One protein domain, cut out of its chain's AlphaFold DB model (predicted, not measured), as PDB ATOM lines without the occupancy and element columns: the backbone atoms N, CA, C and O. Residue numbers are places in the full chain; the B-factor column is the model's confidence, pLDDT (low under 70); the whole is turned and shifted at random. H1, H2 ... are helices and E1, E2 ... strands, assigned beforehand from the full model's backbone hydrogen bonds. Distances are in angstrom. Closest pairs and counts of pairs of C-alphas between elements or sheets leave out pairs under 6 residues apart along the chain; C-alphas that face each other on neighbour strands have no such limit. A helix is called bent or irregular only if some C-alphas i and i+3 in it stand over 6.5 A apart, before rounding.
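This is residues 156 to 233 and 281 to 305 of the 511 residues of an uncharacterized protein of Pyronema omphalodes (strain CBS 100304) (UniProt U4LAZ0). A strongly twisted, curled sheet of four strands, bent like part of a barrel, has helices H1, H2 and H3 over one face, while H5 crosses edge strand E1 on the other side. The long strand E4 runs through the sheet, and tiny H4 lies beyond its far end. The printed part has 103 residues, with five named helices and four named strands that follow one another along the chain as H1 E1 E2 H2 E3 H3 E4 H4 H5. The sheet is mixed, in the order E1 E2 E4 E3, and the class is mixed, helices and strands. The whole is compact, with a radius of gyration of the C-alphas of 13.1 A, yet elongated, with spans of 45 by 24 by 24 A.

H1, residues 156 to 162, begins at C-alpha 156 at (149.548, 251.628, 340.120). E1 is residues 165 to 170, 13.7 A long, and E2 is residues 174 to 179, 14.7 A. H2 is residues 182 to 189, E3 residues 192 to 196, 13.0 A, and H3 residues 203 to 210. E4, residues 216 to 227, is 30.0 A long and begins at C-alpha 216 at (141.690, 256.851, 347.453). H4 is residues 230 to 233. H5, residues 298 to 305, is 11.4 A long and ends at C-alpha 305 at (160.856, 251.612, 344.269).

E1 and E2 form an antiparallel hairpin, with N 166 and O 178 at 2.9 A. E4 is staggered: its residues 216 to 220 pair with E2, parallel, with N 177 and O 218 at 2.8 A, and its residues 220 to 227 pair with E3, antiparallel, with N 222 and O 195 at 2.8 A. Residues 194 to 195 of E3 also pair with residues 284 to 285, parallel. There are three layers, helices on both faces of the sheet: H1 and H3 on one face, H5 on the other. H2 is on the same face as H1, over E3 at a height over the sheet of 7.3 A; its closest C-alphas to E4 are those of Ala 187 and Met 223, 6.0 A apart. H1 and H3 are close but not clearly touching, Lys 159 and Leu 208 having the closest C-alphas at 6.9 A. H5 runs across the strands, at 87 degrees to E1 on the local plane; the closest C-alphas, those of Phe 168 and Ala 301, are 5.1 A apart. H4 is not on the sheet. In H1, H2 and H3 every O i to N i+4 pair is within hydrogen-bond range, in H5 3 of 4; H4 is too short for such a pair.

The C-alphas farthest apart, those of Pro 212 and Lys 231, are 44.8 A apart. Residues 234 to 280 are not printed, and C-alphas 233 and 281 across the cut are 6.4 A apart. Of the links printed whole, E3 to H3 is short and the others are tight. Residues 281 to 297 hold no named element. Mean pLDDT of the printed part is 92.1; residues 213 to 214 are under 70.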
ATOM      1  N   LEU A 156     149.692 250.684 339.026       88.19
ATOM      2  CA  LEU A 156     149.548 251.628 340.120       88.19
ATOM      3  C   LEU A 156     150.855 252.377 340.410       88.19
ATOM      4  O   LEU A 156     150.851 253.608 340.435       88.19
ATOM      5  N   MET A 157     151.972 251.656 340.554       90.94
ATOM      6  CA  MET A 157     153.294 252.246 340.776       90.94
ATOM      7  C   MET A 157     153.708 253.139 339.602       90.94
ATOM      8  O   MET A 157     154.157 254.263 339.809       90.94
ATOM      9  N   ALA A 158     153.486 252.692 338.361       91.50
ATOM     10  CA  ALA A 158     153.787 253.490 337.170       91.50
ATOM     11  C   ALA A 158     153.022 254.813 337.125       91.50
ATOM     12  O   ALA A 158     153.623 255.849 336.839       91.50
ATOM     13  N   LYS A 159     151.724 254.798 337.450       92.44
ATOM     14  CA  LYS A 159     150.912 256.018 337.544       92.44
ATOM     15  C   LYS A 159     151.469 256.975 338.597       92.44
ATOM     16  O   LYS A 159     151.668 258.148 338.291       92.44
ATOM     17  N   HIS A 160     151.758 256.470 339.798       94.62
ATOM     18  CA  HIS A 160     152.281 257.282 340.896       94.62
ATOM     19  C   HIS A 160     153.614 257.929 340.515       94.62
ATOM     20  O   HIS A 160     153.721 259.153 340.506       94.62
ATOM     21  N   ILE A 161     154.602 257.134 340.108       96.25
ATOM     22  CA  ILE A 161     155.950 257.633 339.823       96.25
ATOM     23  C   ILE A 161     155.955 258.606 338.630       96.25
ATOM     24  O   ILE A 161     156.653 259.625 338.661       96.25
ATOM     25  N   ALA A 162     155.135 258.357 337.602       93.31
ATOM     26  CA  ALA A 162     154.965 259.293 336.491       93.31
ATOM     27  C   ALA A 162     154.351 260.631 336.940       93.31
ATOM     28  O   ALA A 162     154.725 261.677 336.418       93.31
ATOM     29  N   CYS A 163     153.470 260.603 337.944       94.69
ATOM     30  CA  CYS A 163     152.887 261.790 338.570       94.69
ATOM     31  C   CYS A 163     153.746 262.369 339.708       94.69
ATOM     32  O   CYS A 163     153.263 263.201 340.472       94.69
ATOM     33  N   GLY A 164     155.004 261.937 339.860       96.19
ATOM     34  CA  GLY A 164     155.911 262.425 340.907       96.19
ATOM     35  C   GLY A 164     155.560 261.957 342.319       96.19
ATOM     36  O   GLY A 164     155.971 262.580 343.292       96.19
ATOM     37  N   CYS A 165     154.801 260.873 342.431       96.56
ATOM     38  CA  CYS A 165     154.326 260.284 343.673       96.56
ATOM     39  C   CYS A 165     155.069 258.970 343.983       96.56
ATOM     40  O   CYS A 165     155.274 258.164 343.079       96.56
ATOM     41  N   ILE A 166     155.440 258.721 345.245       96.56
ATOM     42  CA  ILE A 166     155.948 257.416 345.713       96.56
ATOM     43  C   ILE A 166     154.966 256.820 346.730       96.56
ATOM     44  O   ILE A 166     154.868 257.358 347.839       96.56
ATOM     45  N   PRO A 167     154.278 255.709 346.415       95.25
ATOM     46  CA  PRO A 167     153.453 255.018 347.395       95.25
ATOM     47  C   PRO A 167     154.342 254.383 348.472       95.25
ATOM     48  O   PRO A 167     155.364 253.772 348.158       95.25
ATOM     49  N   PHE A 168     153.961 254.522 349.743       94.44
ATOM     50  CA  PHE A 168     154.724 253.968 350.872       94.44
ATOM     51  C   PHE A 168     153.876 253.139 351.844       94.44
ATOM     52  O   PHE A 168     154.425 252.420 352.677       94.44
ATOM     53  N   THR A 169     152.547 253.220 351.771       91.62
ATOM     54  CA  THR A 169     151.638 252.402 352.587       91.62
ATOM     55  C   THR A 169     150.321 252.192 351.848       91.62
ATOM     56  O   THR A 169     149.806 253.127 351.238       91.62
ATOM     57  N   ASP A 170     149.775 250.980 351.932       89.75
ATOM     58  CA  ASP A 170     148.445 250.618 351.437       89.75
ATOM     59  C   ASP A 170     147.603 250.129 352.624       89.75
ATOM     60  O   ASP A 170     148.023 249.251 353.377       89.75
ATOM     61  N   THR A 171     146.442 250.745 352.821       87.19
ATOM     62  CA  THR A 171     145.479 250.403 353.885       87.19
ATOM     63  C   THR A 171     144.297 249.585 353.355       87.19
ATOM     64  O   THR A 171     143.300 249.410 354.051       87.19
ATOM     65  N   GLY A 172     144.348 249.147 352.094       86.81
ATOM     66  CA  GLY A 172     143.250 248.525 351.355       86.81
ATOM     67  C   GLY A 172     142.248 249.540 350.795       86.81
ATOM     68  O   GLY A 172     141.738 249.360 349.689       86.81
ATOM     69  N   VAL A 173     141.993 250.629 351.528       87.00
ATOM     70  CA  VAL A 173     141.097 251.726 351.114       87.00
ATOM     71  C   VAL A 173     141.885 252.899 350.537       87.00
ATOM     72  O   VAL A 173     141.529 253.438 349.485       87.00
ATOM     73  N   TRP A 174     142.961 253.272 351.231       89.12
ATOM     74  CA  TRP A 174     143.818 254.395 350.883       89.12
ATOM     75  C   TRP A 174     145.222 253.938 350.530       89.12
ATOM     76  O   TRP A 174     145.823 253.148 351.267       89.12
ATOM     77  N   ILE A 175     145.770 254.538 349.476       92.00
ATOM     78  CA  ILE A 175     147.204 254.522 349.206       92.00
ATOM     79  C   ILE A 175     147.775 255.819 349.742       92.00
ATOM     80  O   ILE A 175     147.430 256.908 349.271       92.00
ATOM     81  N   ARG A 176     148.688 255.695 350.702       94.81
ATOM     82  CA  ARG A 176     149.490 256.824 351.149       94.81
ATOM     83  C   ARG A 176     150.708 256.979 350.263       94.81
ATOM     84  O   ARG A 176     151.472 256.031 350.057       94.81
ATOM     85  N   THR A 177     150.901 258.190 349.765       96.44
ATOM     86  CA  THR A 177     151.978 258.525 348.842       96.44
ATOM     87  C   THR A 177     152.725 259.781 349.269       96.44
ATOM     88  O   THR A 177     152.191 260.648 349.951       96.44
ATOM     89  N   ILE A 178     153.975 259.906 348.840       97.50
ATOM     90  CA  ILE A 178     154.756 261.139 348.946       97.50
ATOM     91  C   ILE A 178     154.729 261.813 347.581       97.50
ATOM     92  O   ILE A 178     155.259 261.246 346.627       97.50
ATOM     93  N   TYR A 179     154.129 262.997 347.466       97.31
ATOM     94  CA  TYR A 179     154.150 263.775 346.228       97.31
ATOM     95  C   TYR A 179     155.346 264.734 346.225       97.31
ATOM     96  O   TYR A 179     155.405 265.722 346.960       97.31
ATOM     97  N   VAL A 180     156.343 264.420 345.399       97.00
ATOM     98  CA  VAL A 180     157.641 265.096 345.381       97.00
ATOM     99  C   VAL A 180     157.578 266.343 344.503       97.00
ATOM    100  O   VAL A 180     157.983 266.346 343.343       97.00
ATOM    101  N   THR A 181     157.082 267.431 345.084       95.50
ATOM    102  CA  THR A 181     157.177 268.774 344.496       95.50
ATOM    103  C   THR A 181     158.598 269.335 344.594       95.50
ATOM    104  O   THR A 181     159.440 268.828 345.341       95.50
ATOM    105  N   GLN A 182     158.856 270.475 343.946       95.25
ATOM    106  CA  GLN A 182     160.102 271.228 344.136       95.25
ATOM    107  C   GLN A 182     160.339 271.623 345.608       95.25
ATOM    108  O   GLN A 182     161.483 271.742 346.051       95.25
ATOM    109  N   ASN A 183     159.277 271.839 346.394       94.75
ATOM    110  CA  ASN A 183     159.392 272.137 347.825       94.75
ATOM    111  C   ASN A 183     159.845 270.908 348.610       94.75
ATOM    112  O   ASN A 183     160.766 271.013 349.418       94.75
ATOM    113  N   VAL A 184     159.257 269.748 348.322       96.31
ATOM    114  CA  VAL A 184     159.626 268.473 348.946       96.31
ATOM    115  C   VAL A 184     161.048 268.072 348.567       96.31
ATOM    116  O   VAL A 184     161.832 267.729 349.444       96.31
ATOM    117  N   LEU A 185     161.446 268.224 347.300       96.75
ATOM    118  CA  LEU A 185     162.832 268.019 346.866       96.75
ATOM    119  C   LEU A 185     163.808 268.913 347.652       96.75
ATOM    120  O   LEU A 185     164.837 268.446 348.149       96.75
ATOM    121  N   ARG A 186     163.484 270.201 347.826       95.75
ATOM    122  CA  ARG A 186     164.287 271.120 348.653       95.75
ATOM    123  C   ARG A 186     164.308 270.724 350.129       95.75
ATOM    124  O   ARG A 186     165.328 270.918 350.784       95.75
ATOM    125  N   ALA A 187     163.210 270.191 350.655       95.31
ATOM    126  CA  ALA A 187     163.128 269.705 352.026       95.31
ATOM    127  C   ALA A 187     164.039 268.483 352.226       95.31
ATOM    128  O   ALA A 187     164.907 268.514 353.098       95.31
ATOM    129  N   ILE A 188     163.924 267.477 351.355       96.44
ATOM    130  CA  ILE A 188     164.733 266.248 351.350       96.44
ATOM    131  C   ILE A 188     166.225 266.585 351.238       96.44
ATOM    132  O   ILE A 188     167.030 266.183 352.073       96.44
ATOM    133  N   THR A 189     166.605 267.412 350.262       95.44
ATOM    134  CA  THR A 189     168.018 267.797 350.057       95.44
ATOM    135  C   THR A 189     168.621 268.576 351.229       95.44
ATOM    136  O   THR A 189     169.841 268.619 351.387       95.44
ATOM    137  N   ARG A 190     167.782 269.186 352.073       94.50
ATOM    138  CA  ARG A 190     168.194 269.919 353.278       94.50
ATOM    139  C   ARG A 190     167.988 269.133 354.577       94.50
ATOM    140  O   ARG A 190     168.261 269.684 355.641       94.50
ATOM    141  N   GLY A 191     167.502 267.891 354.518       94.94
ATOM    142  CA  GLY A 191     167.242 267.074 355.706       94.94
ATOM    143  C   GLY A 191     166.031 267.508 356.536       94.94
ATOM    144  O   GLY A 191     166.018 267.310 357.747       94.94
ATOM    145  N   TYR A 192     165.033 268.141 355.926       96.19
ATOM    146  CA  TYR A 192     163.752 268.427 356.578       96.19
ATOM    147  C   TYR A 192     162.842 267.193 356.527       96.19
ATOM    148  O   TYR A 192     163.033 266.297 355.703       96.19
ATOM    149  N   HIS A 193     161.842 267.153 357.407       96.44
ATOM    150  CA  HIS A 193     160.803 266.129 357.363       96.44
ATOM    151  C   HIS A 193     159.762 266.481 356.298       96.44
ATOM    152  O   HIS A 193     159.490 267.662 356.048       96.44
ATOM    153  N   VAL A 194     159.169 265.452 355.695       96.62
ATOM    154  CA  VAL A 194     158.019 265.610 354.800       96.62
ATOM    155  C   VAL A 194     156.764 265.527 355.653       96.62
ATOM    156  O   VAL A 194     156.658 264.652 356.511       96.62
ATOM    157  N   MET A 195     155.838 266.457 355.454       95.81
ATOM    158  CA  MET A 195     154.644 266.589 356.283       95.81
ATOM    159  C   MET A 195     153.387 266.555 355.423       95.81
ATOM    160  O   MET A 195     153.400 267.009 354.278       95.81
ATOM    161  N   ASP A 196     152.308 266.038 355.988       94.38
ATOM    162  CA  ASP A 196     150.972 266.203 355.438       94.38
ATOM    163  C   ASP A 196     150.587 267.688 355.427       94.38
ATOM    164  O   ASP A 196     150.890 268.448 356.351       94.38
ATOM    165  N   CYS A 197     149.964 268.122 354.342       91.38
ATOM    166  CA  CYS A 197     149.565 269.502 354.155       91.38
ATOM    167  C   CYS A 197     148.194 269.536 353.494       91.38
ATOM    168  O   CYS A 197     147.969 268.876 352.490       91.38
ATOM    169  N   SER A 198     147.298 270.359 354.031       85.56
ATOM    170  CA  SER A 198     145.936 270.527 353.518       85.56
ATOM    171  C   SER A 198     145.849 271.349 352.228       85.56
ATOM    172  O   SER A 198     144.753 271.553 351.710       85.56
ATOM    173  N   ASP A 199     146.967 271.894 351.746       86.69
ATOM    174  CA  ASP A 199     146.981 272.803 350.599       86.69
ATOM    175  C   ASP A 199     146.660 272.074 349.292       86.69
ATOM    176  O   ASP A 199     146.677 270.855 349.218       86.69
ATOM    177  N   TYR A 200     146.399 272.805 348.211       84.94
ATOM    178  CA  TYR A 200     146.263 272.194 346.890       84.94
ATOM    179  C   TYR A 200     147.554 271.460 346.489       84.94
ATOM    180  O   TYR A 200     148.608 272.075 346.329       84.94
ATOM    181  N   GLY A 201     147.460 270.143 346.290       82.94
ATOM    182  CA  GLY A 201     148.600 269.282 345.979       82.94
ATOM    183  C   GLY A 201     149.052 269.316 344.519       82.94
ATOM    184  O   GLY A 201     149.813 268.455 344.113       82.94
ATOM    185  N   GLY A 202     148.620 270.291 343.720       90.12
ATOM    186  CA  GLY A 202     149.135 270.511 342.370       90.12
ATOM    187  C   GLY A 202     148.466 269.673 341.265       90.12
ATOM    188  O   GLY A 202     147.827 268.655 341.540       90.12
ATOM    189  N   PRO A 203     148.641 270.070 339.987       89.62
ATOM    190  CA  PRO A 203     147.950 269.438 338.862       89.62
ATOM    191  C   PRO A 203     148.266 267.950 338.691       89.62
ATOM    192  O   PRO A 203     147.372 267.171 338.383       89.62
ATOM    193  N   SER A 204     149.515 267.523 338.913       91.00
ATOM    194  CA  SER A 204     149.900 266.112 338.744       91.00
ATOM    195  C   SER A 204     149.234 265.193 339.770       91.00
ATOM    196  O   SER A 204     148.897 264.057 339.437       91.00
ATOM    197  N   LEU A 205     149.021 265.667 341.002       91.88
ATOM    198  CA  LEU A 205     148.339 264.887 342.032       91.88
ATOM    199  C   LEU A 205     146.835 264.802 341.758       91.88
ATOM    200  O   LEU A 205     146.258 263.721 341.858       91.88
ATOM    201  N   GLU A 206     146.205 265.910 341.361       91.19
ATOM    202  CA  GLU A 206     144.802 265.888 340.931       91.19
ATOM    203  C   GLU A 206     144.597 264.993 339.715       91.19
ATOM    204  O   GLU A 206     143.637 264.229 339.638       91.19
ATOM    205  N   TYR A 207     145.541 265.035 338.778       89.31
ATOM    206  CA  TYR A 207     145.544 264.143 337.637       89.31
ATOM    207  C   TYR A 207     145.585 262.681 338.076       89.31
ATOM    208  O   TYR A 207     144.759 261.889 337.629       89.31
ATOM    209  N   LEU A 208     146.488 262.333 338.998       91.50
ATOM    210  CA  LEU A 208     146.602 260.986 339.551       91.50
ATOM    211  C   LEU A 208     145.299 260.527 340.230       91.50
ATOM    212  O   LEU A 208     144.877 259.392 340.007       91.50
ATOM    213  N   ARG A 209     144.633 261.407 340.991       91.44
ATOM    214  CA  ARG A 209     143.339 261.140 341.656       91.44
ATOM    215  C   ARG A 209     142.198 260.847 340.676       91.44
ATOM    216  O   ARG A 209     141.254 260.155 341.042       91.44
ATOM    217  N   ARG A 210     142.279 261.353 339.441       88.56
ATOM    218  CA  ARG A 210     141.278 261.123 338.383       88.56
ATOM    219  C   ARG A 210     141.500 259.832 337.599       88.56
ATOM    220  O   ARG A 210     140.618 259.431 336.844       88.56
ATOM    221  N   LEU A 211     142.666 259.195 337.725       85.44
ATOM    222  CA  LEU A 211     142.963 257.989 336.957       85.44
ATOM    223  C   LEU A 211     142.132 256.794 337.456       85.44
ATOM    224  O   LEU A 211     141.940 256.628 338.660       85.44
ATOM    225  N   PRO A 212     141.693 255.902 336.550       80.62
ATOM    226  CA  PRO A 212     140.944 254.703 336.916       80.62
ATOM    227  C   PRO A 212     141.737 253.809 337.869       80.62
ATOM    228  O   PRO A 212     142.973 253.747 337.805       80.62
ATOM    229  N   SER A 213     141.012 253.070 338.710       68.81
ATOM    230  CA  SER A 213     141.572 252.131 339.693       68.81
ATOM    231  C   SER A 213     142.535 252.772 340.697       68.81
ATOM    232  O   SER A 213     143.329 252.070 341.321       68.81
ATOM    233  N   ALA A 214     142.497 254.097 340.853       60.62
ATOM    234  CA  ALA A 214     143.083 254.733 342.012       60.62
ATOM    235  C   ALA A 214     142.190 254.389 343.213       60.62
ATOM    236  O   ALA A 214     141.073 254.891 343.330       60.62
ATOM    237  N   GLN A 215     142.677 253.526 344.110       71.19
ATOM    238  CA  GLN A 215     142.264 253.607 345.513       71.19
ATOM    239  C   GLN A 215     142.395 255.067 345.974       71.19
ATOM    240  O   GLN A 215     143.139 255.850 345.375       71.19
ATOM    241  N   GLN A 216     141.671 255.458 347.019       86.75
ATOM    242  CA  GLN A 216     141.690 256.851 347.453       86.75
ATOM    243  C   GLN A 216     143.131 257.265 347.817       86.75
ATOM    244  O   GLN A 216     143.848 256.529 348.494       86.75
ATOM    245  N   ILE A 217     143.590 258.410 347.304       90.94
ATOM    246  CA  ILE A 217     144.998 258.823 347.409       90.94
ATOM    247  C   ILE A 217     145.152 259.878 348.496       90.94
ATOM    248  O   ILE A 217     144.664 261.005 348.357       90.94
ATOM    249  N   ASP A 218     145.897 259.507 349.530       92.88
ATOM    250  CA  ASP A 218     146.331 260.366 350.627       92.88
ATOM    251  C   ASP A 218     147.808 260.735 350.400       92.88
ATOM    252  O   ASP A 218     148.658 259.855 350.258       92.88
ATOM    253  N   ALA A 219     148.124 262.022 350.259       94.56
ATOM    254  CA  ALA A 219     149.418 262.458 349.735       94.56
ATOM    255  C   ALA A 219     150.127 263.444 350.663       94.56
ATOM    256  O   ALA A 219     149.573 264.469 351.033       94.56
ATOM    257  N   LEU A 220     151.406 263.183 350.934       95.31
ATOM    258  CA  LEU A 220     152.289 264.056 351.701       95.31
ATOM    259  C   LEU A 220     153.129 264.918 350.755       95.31
ATOM    260  O   LEU A 220     153.882 264.383 349.939       95.31
ATOM    261  N   TYR A 221     153.033 266.243 350.868       94.75
ATOM    262  CA  TYR A 221     153.799 267.186 350.030       94.75
ATOM    263  C   TYR A 221     154.205 268.487 350.733       94.75
ATOM    264  O   TYR A 221     154.750 269.401 350.105       94.75
ATOM    265  N   GLY A 222     153.965 268.584 352.039       93.12
ATOM    266  CA  GLY A 222     154.447 269.668 352.881       93.12
ATOM    267  C   GLY A 222     155.884 269.451 353.353       93.12
ATOM    268  O   GLY A 222     156.464 268.370 353.237       93.12
ATOM    269  N   MET A 223     156.457 270.499 353.941       94.62
ATOM    270  CA  MET A 223     157.745 270.440 354.631       94.62
ATOM    271  C   MET A 223     157.585 270.881 356.083       94.62
ATOM    272  O   MET A 223     156.834 271.813 356.379       94.62
ATOM    273  N   SER A 224     158.318 270.253 357.001       94.12
ATOM    274  CA  SER A 224     158.330 270.693 358.395       94.12
ATOM    275  C   SER A 224     158.889 272.112 358.538       94.12
ATOM    276  O   SER A 224     159.849 272.501 357.875       94.12
ATOM    277  N   LYS A 225     158.327 272.901 359.465       92.38
ATOM    278  CA  LYS A 225     158.837 274.253 359.780       92.38
ATOM    279  C   LYS A 225     160.233 274.225 360.406       92.38
ATOM    280  O   LYS A 225     160.985 275.188 360.290       92.38
ATOM    281  N   LYS A 226     160.561 273.136 361.103       90.75
ATOM    282  CA  LYS A 226     161.857 272.922 361.748       90.75
ATOM    283  C   LYS A 226     162.661 271.897 360.941       90.75
ATOM    284  O   LYS A 226     162.075 270.883 360.552       90.75
ATOM    285  N   PRO A 227     163.962 272.133 360.695       88.44
ATOM    286  CA  PRO A 227     164.840 271.094 360.167       88.44
ATOM    287  C   PRO A 227     164.932 269.936 361.164       88.44
ATOM    288  O   PRO A 227     164.738 270.139 362.368       88.44
ATOM    289  N   ALA A 228     165.259 268.741 360.676       89.19
ATOM    290  CA  ALA A 228     165.565 267.629 361.562       89.19
ATOM    291  C   ALA A 228     166.802 267.948 362.417       89.19
ATOM    292  O   ALA A 228     167.725 268.646 361.979       89.19
ATOM    293  N   ASP A 229     166.846 267.412 363.637       91.31
ATOM    294  CA  ASP A 229     168.025 267.534 364.492       91.31
ATOM    295  C   ASP A 229     169.156 266.637 363.964       91.31
ATOM    296  O   ASP A 229     169.290 265.462 364.312       91.31
ATOM    297  N   LEU A 230     169.998 267.220 363.110       88.56
ATOM    298  CA  LEU A 230     171.150 266.552 362.503       88.56
ATOM    299  C   LEU A 230     172.152 266.030 363.541       88.56
ATOM    300  O   LEU A 230     172.817 265.025 363.291       88.56
ATOM    301  N   LYS A 231     172.290 266.692 364.701       89.75
ATOM    302  CA  LYS A 231     173.213 266.238 365.753       89.75
ATOM    303  C   LYS A 231     172.679 264.970 366.403       89.75
ATOM    304  O   LYS A 231     173.435 264.016 366.584       89.75
ATOM    305  N   ALA A 232     171.385 264.953 366.708       89.19
ATOM    306  CA  ALA A 232     170.723 263.774 367.239       89.19
ATOM    307  C   ALA A 232     170.719 262.619 366.218       89.19
ATOM    308  O   ALA A 232     171.033 261.494 366.595       89.19
ATOM    309  N   ALA A 233     170.518 262.898 364.923       87.31
ATOM    310  CA  ALA A 233     170.612 261.891 363.861       87.31
ATOM    311  C   ALA A 233     172.008 261.262 363.743       87.31
ATOM    312  O   ALA A 233     172.130 260.038 363.725       87.31
ATOM    313  N   LEU A 281     165.761 261.011 360.647       93.00
ATOM    314  CA  LEU A 281     165.944 261.944 359.536       93.00
ATOM    315  C   LEU A 281     165.058 261.508 358.359       93.00
ATOM    316  O   LEU A 281     165.054 260.335 358.001       93.00
ATOM    317  N   GLY A 282     164.307 262.438 357.762       93.94
ATOM    318  CA  GLY A 282     163.374 262.101 356.680       93.94
ATOM    319  C   GLY A 282     162.097 261.381 357.133       93.94
ATOM    320  O   GLY A 282     161.402 260.821 356.288       93.94
ATOM    321  N   ALA A 283     161.765 261.391 358.434       96.12
ATOM    322  CA  ALA A 283     160.467 260.909 358.914       96.12
ATOM    323  C   ALA A 283     159.299 261.596 358.188       96.12
ATOM    324  O   ALA A 283     159.364 262.793 357.888       96.12
ATOM    325  N   LEU A 284     158.245 260.821 357.934       96.69
ATOM    326  CA  LEU A 284     156.987 261.294 357.371       96.69
ATOM    327  C   LEU A 284     156.050 261.687 358.512       96.69
ATOM    328  O   LEU A 284     155.816 260.889 359.421       96.69
ATOM    329  N   LEU A 285     155.546 262.915 358.483       96.56
ATOM    330  CA  LEU A 285     154.748 263.497 359.557       96.56
ATOM    331  C   LEU A 285     153.314 263.758 359.089       96.56
ATOM    332  O   LEU A 285     153.100 264.153 357.946       96.56
ATOM    333  N   ASN A 286     152.340 263.573 359.975       95.69
ATOM    334  CA  ASN A 286     150.961 263.995 359.750       95.69
ATOM    335  C   ASN A 286     150.839 265.531 359.874       95.69
ATOM    336  O   ASN A 286     151.822 266.217 360.169       95.69
ATOM    337  N   ALA A 287     149.633 266.071 359.691       94.69
ATOM    338  CA  ALA A 287     149.397 267.517 359.727       94.69
ATOM    339  C   ALA A 287     149.721 268.155 361.095       94.69
ATOM    340  O   ALA A 287     150.089 269.328 361.167       94.69
ATOM    341  N   ASP A 288     149.655 267.374 362.179       94.81
ATOM    342  CA  ASP A 288     150.003 267.804 363.540       94.81
ATOM    343  C   ASP A 288     151.518 267.773 363.814       94.81
ATOM    344  O   ASP A 288     151.980 268.206 364.872       94.81
ATOM    345  N   GLY A 289     152.311 267.244 362.879       93.94
ATOM    346  CA  GLY A 289     153.749 267.046 363.034       93.94
ATOM    347  C   GLY A 289     154.147 265.769 363.777       93.94
ATOM    348  O   GLY A 289     155.316 265.624 364.133       93.94
ATOM    349  N   ASN A 290     153.212 264.842 363.986       94.88
ATOM    350  CA  ASN A 290     153.472 263.527 364.568       94.88
ATOM    351  C   ASN A 290     153.906 262.526 363.484       94.88
ATOM    352  O   ASN A 290     153.393 262.586 362.367       94.88
ATOM    353  N   PRO A 291     154.818 261.581 363.775       94.69
ATOM    354  CA  PRO A 291     155.261 260.591 362.796       94.69
ATOM    355  C   PRO A 291     154.122 259.655 362.369       94.69
ATOM    356  O   PRO A 291     153.363 259.157 363.202       94.69
ATOM    357  N   ILE A 292     154.023 259.381 361.067       93.94
ATOM    358  CA  ILE A 292     153.026 258.473 360.479       93.94
ATOM    359  C   ILE A 292     153.516 257.032 360.658       93.94
ATOM    360  O   ILE A 292     153.942 256.386 359.716       93.94
ATOM    361  N   GLY A 293     153.491 256.516 361.883       91.12
ATOM    362  CA  GLY A 293     154.011 255.182 362.198       91.12
ATOM    363  C   GLY A 293     155.538 255.126 362.326       91.12
ATOM    364  O   GLY A 293     156.263 256.047 361.956       91.12
ATOM    365  N   ASN A 294     156.038 254.022 362.887       86.69
ATOM    366  CA  ASN A 294     157.429 253.931 363.348       86.69
ATOM    367  C   ASN A 294     158.459 253.770 362.218       86.69
ATOM    368  O   ASN A 294     159.620 254.121 362.406       86.69
ATOM    369  N   ASN A 295     158.039 253.270 361.052       88.50
ATOM    370  CA  ASN A 295     158.936 252.926 359.944       88.50
ATOM    371  C   ASN A 295     158.680 253.752 358.676       88.50
ATOM    372  O   ASN A 295     159.295 253.499 357.643       88.50
ATOM    373  N   CYS A 296     157.788 254.739 358.716       94.50
ATOM    374  CA  CYS A 296     157.470 255.541 357.539       94.50
ATOM    375  C   CYS A 296     158.478 256.681 357.393       94.50
ATOM    376  O   CYS A 296     158.332 257.767 357.959       94.50
ATOM    377  N   THR A 297     159.527 256.406 356.624       96.62
ATOM    378  CA  THR A 297     160.576 257.365 356.281       96.62
ATOM    379  C   THR A 297     160.688 257.511 354.770       96.62
ATOM    380  O   THR A 297     160.353 256.603 354.004       96.62
ATOM    381  N   TRP A 298     161.196 258.660 354.334       97.44
ATOM    382  CA  TRP A 298     161.500 258.929 352.931       97.44
ATOM    383  C   TRP A 298     162.397 257.843 352.312       97.44
ATOM    384  O   TRP A 298     162.125 257.337 351.227       97.44
ATOM    385  N   GLN A 299     163.440 257.432 353.027       97.06
ATOM    386  CA  GLN A 299     164.443 256.472 352.569       97.06
ATOM    387  C   GLN A 299     163.824 255.096 352.332       97.06
ATOM    388  O   GLN A 299     164.113 254.458 351.324       97.06
ATOM    389  N   ARG A 300     162.912 254.671 353.213       97.19
ATOM    390  CA  ARG A 300     162.186 253.408 353.069       97.19
ATOM    391  C   ARG A 300     161.237 253.424 351.867       97.19
ATOM    392  O   ARG A 300     161.167 252.436 351.136       97.19
ATOM    393  N   ALA A 301     160.574 254.557 351.615       97.12
ATOM    394  CA  ALA A 301     159.763 254.754 350.412       97.12
ATOM    395  C   ALA A 301     160.619 254.689 349.131       97.12
ATOM    396  O   ALA A 301     160.249 254.008 348.176       97.12
ATOM    397  N   VAL A 302     161.800 255.321 349.130       97.75
ATOM    398  CA  VAL A 302     162.761 255.250 348.014       97.75
ATOM    399  C   VAL A 302     163.236 253.818 347.772       97.75
ATOM    400  O   VAL A 302     163.220 253.364 346.628       97.75
ATOM    401  N   THR A 303     163.606 253.082 348.824       97.38
ATOM    402  CA  THR A 303     163.972 251.664 348.708       97.38
ATOM    403  C   THR A 303     162.835 250.854 348.095       97.38
ATOM    404  O   THR A 303     163.079 250.042 347.206       97.38
ATOM    405  N   GLY A 304     161.587 251.134 348.490       95.81
ATOM    406  CA  GLY A 304     160.382 250.502 347.952       95.81
ATOM    407  C   GLY A 304     160.262 250.551 346.426       95.81
ATOM    408  O   GLY A 304     159.692 249.631 345.848       95.81
ATOM    409  N   ILE A 305     160.865 251.531 345.742       96.19
ATOM    410  CA  ILE A 305     160.856 251.612 344.269       96.19
ATOM    411  C   ILE A 305     161.482 250.366 343.625       96.19
ATOM    412  O   ILE A 305     160.934 249.832 342.662       96.19
TER     413      ILE A 305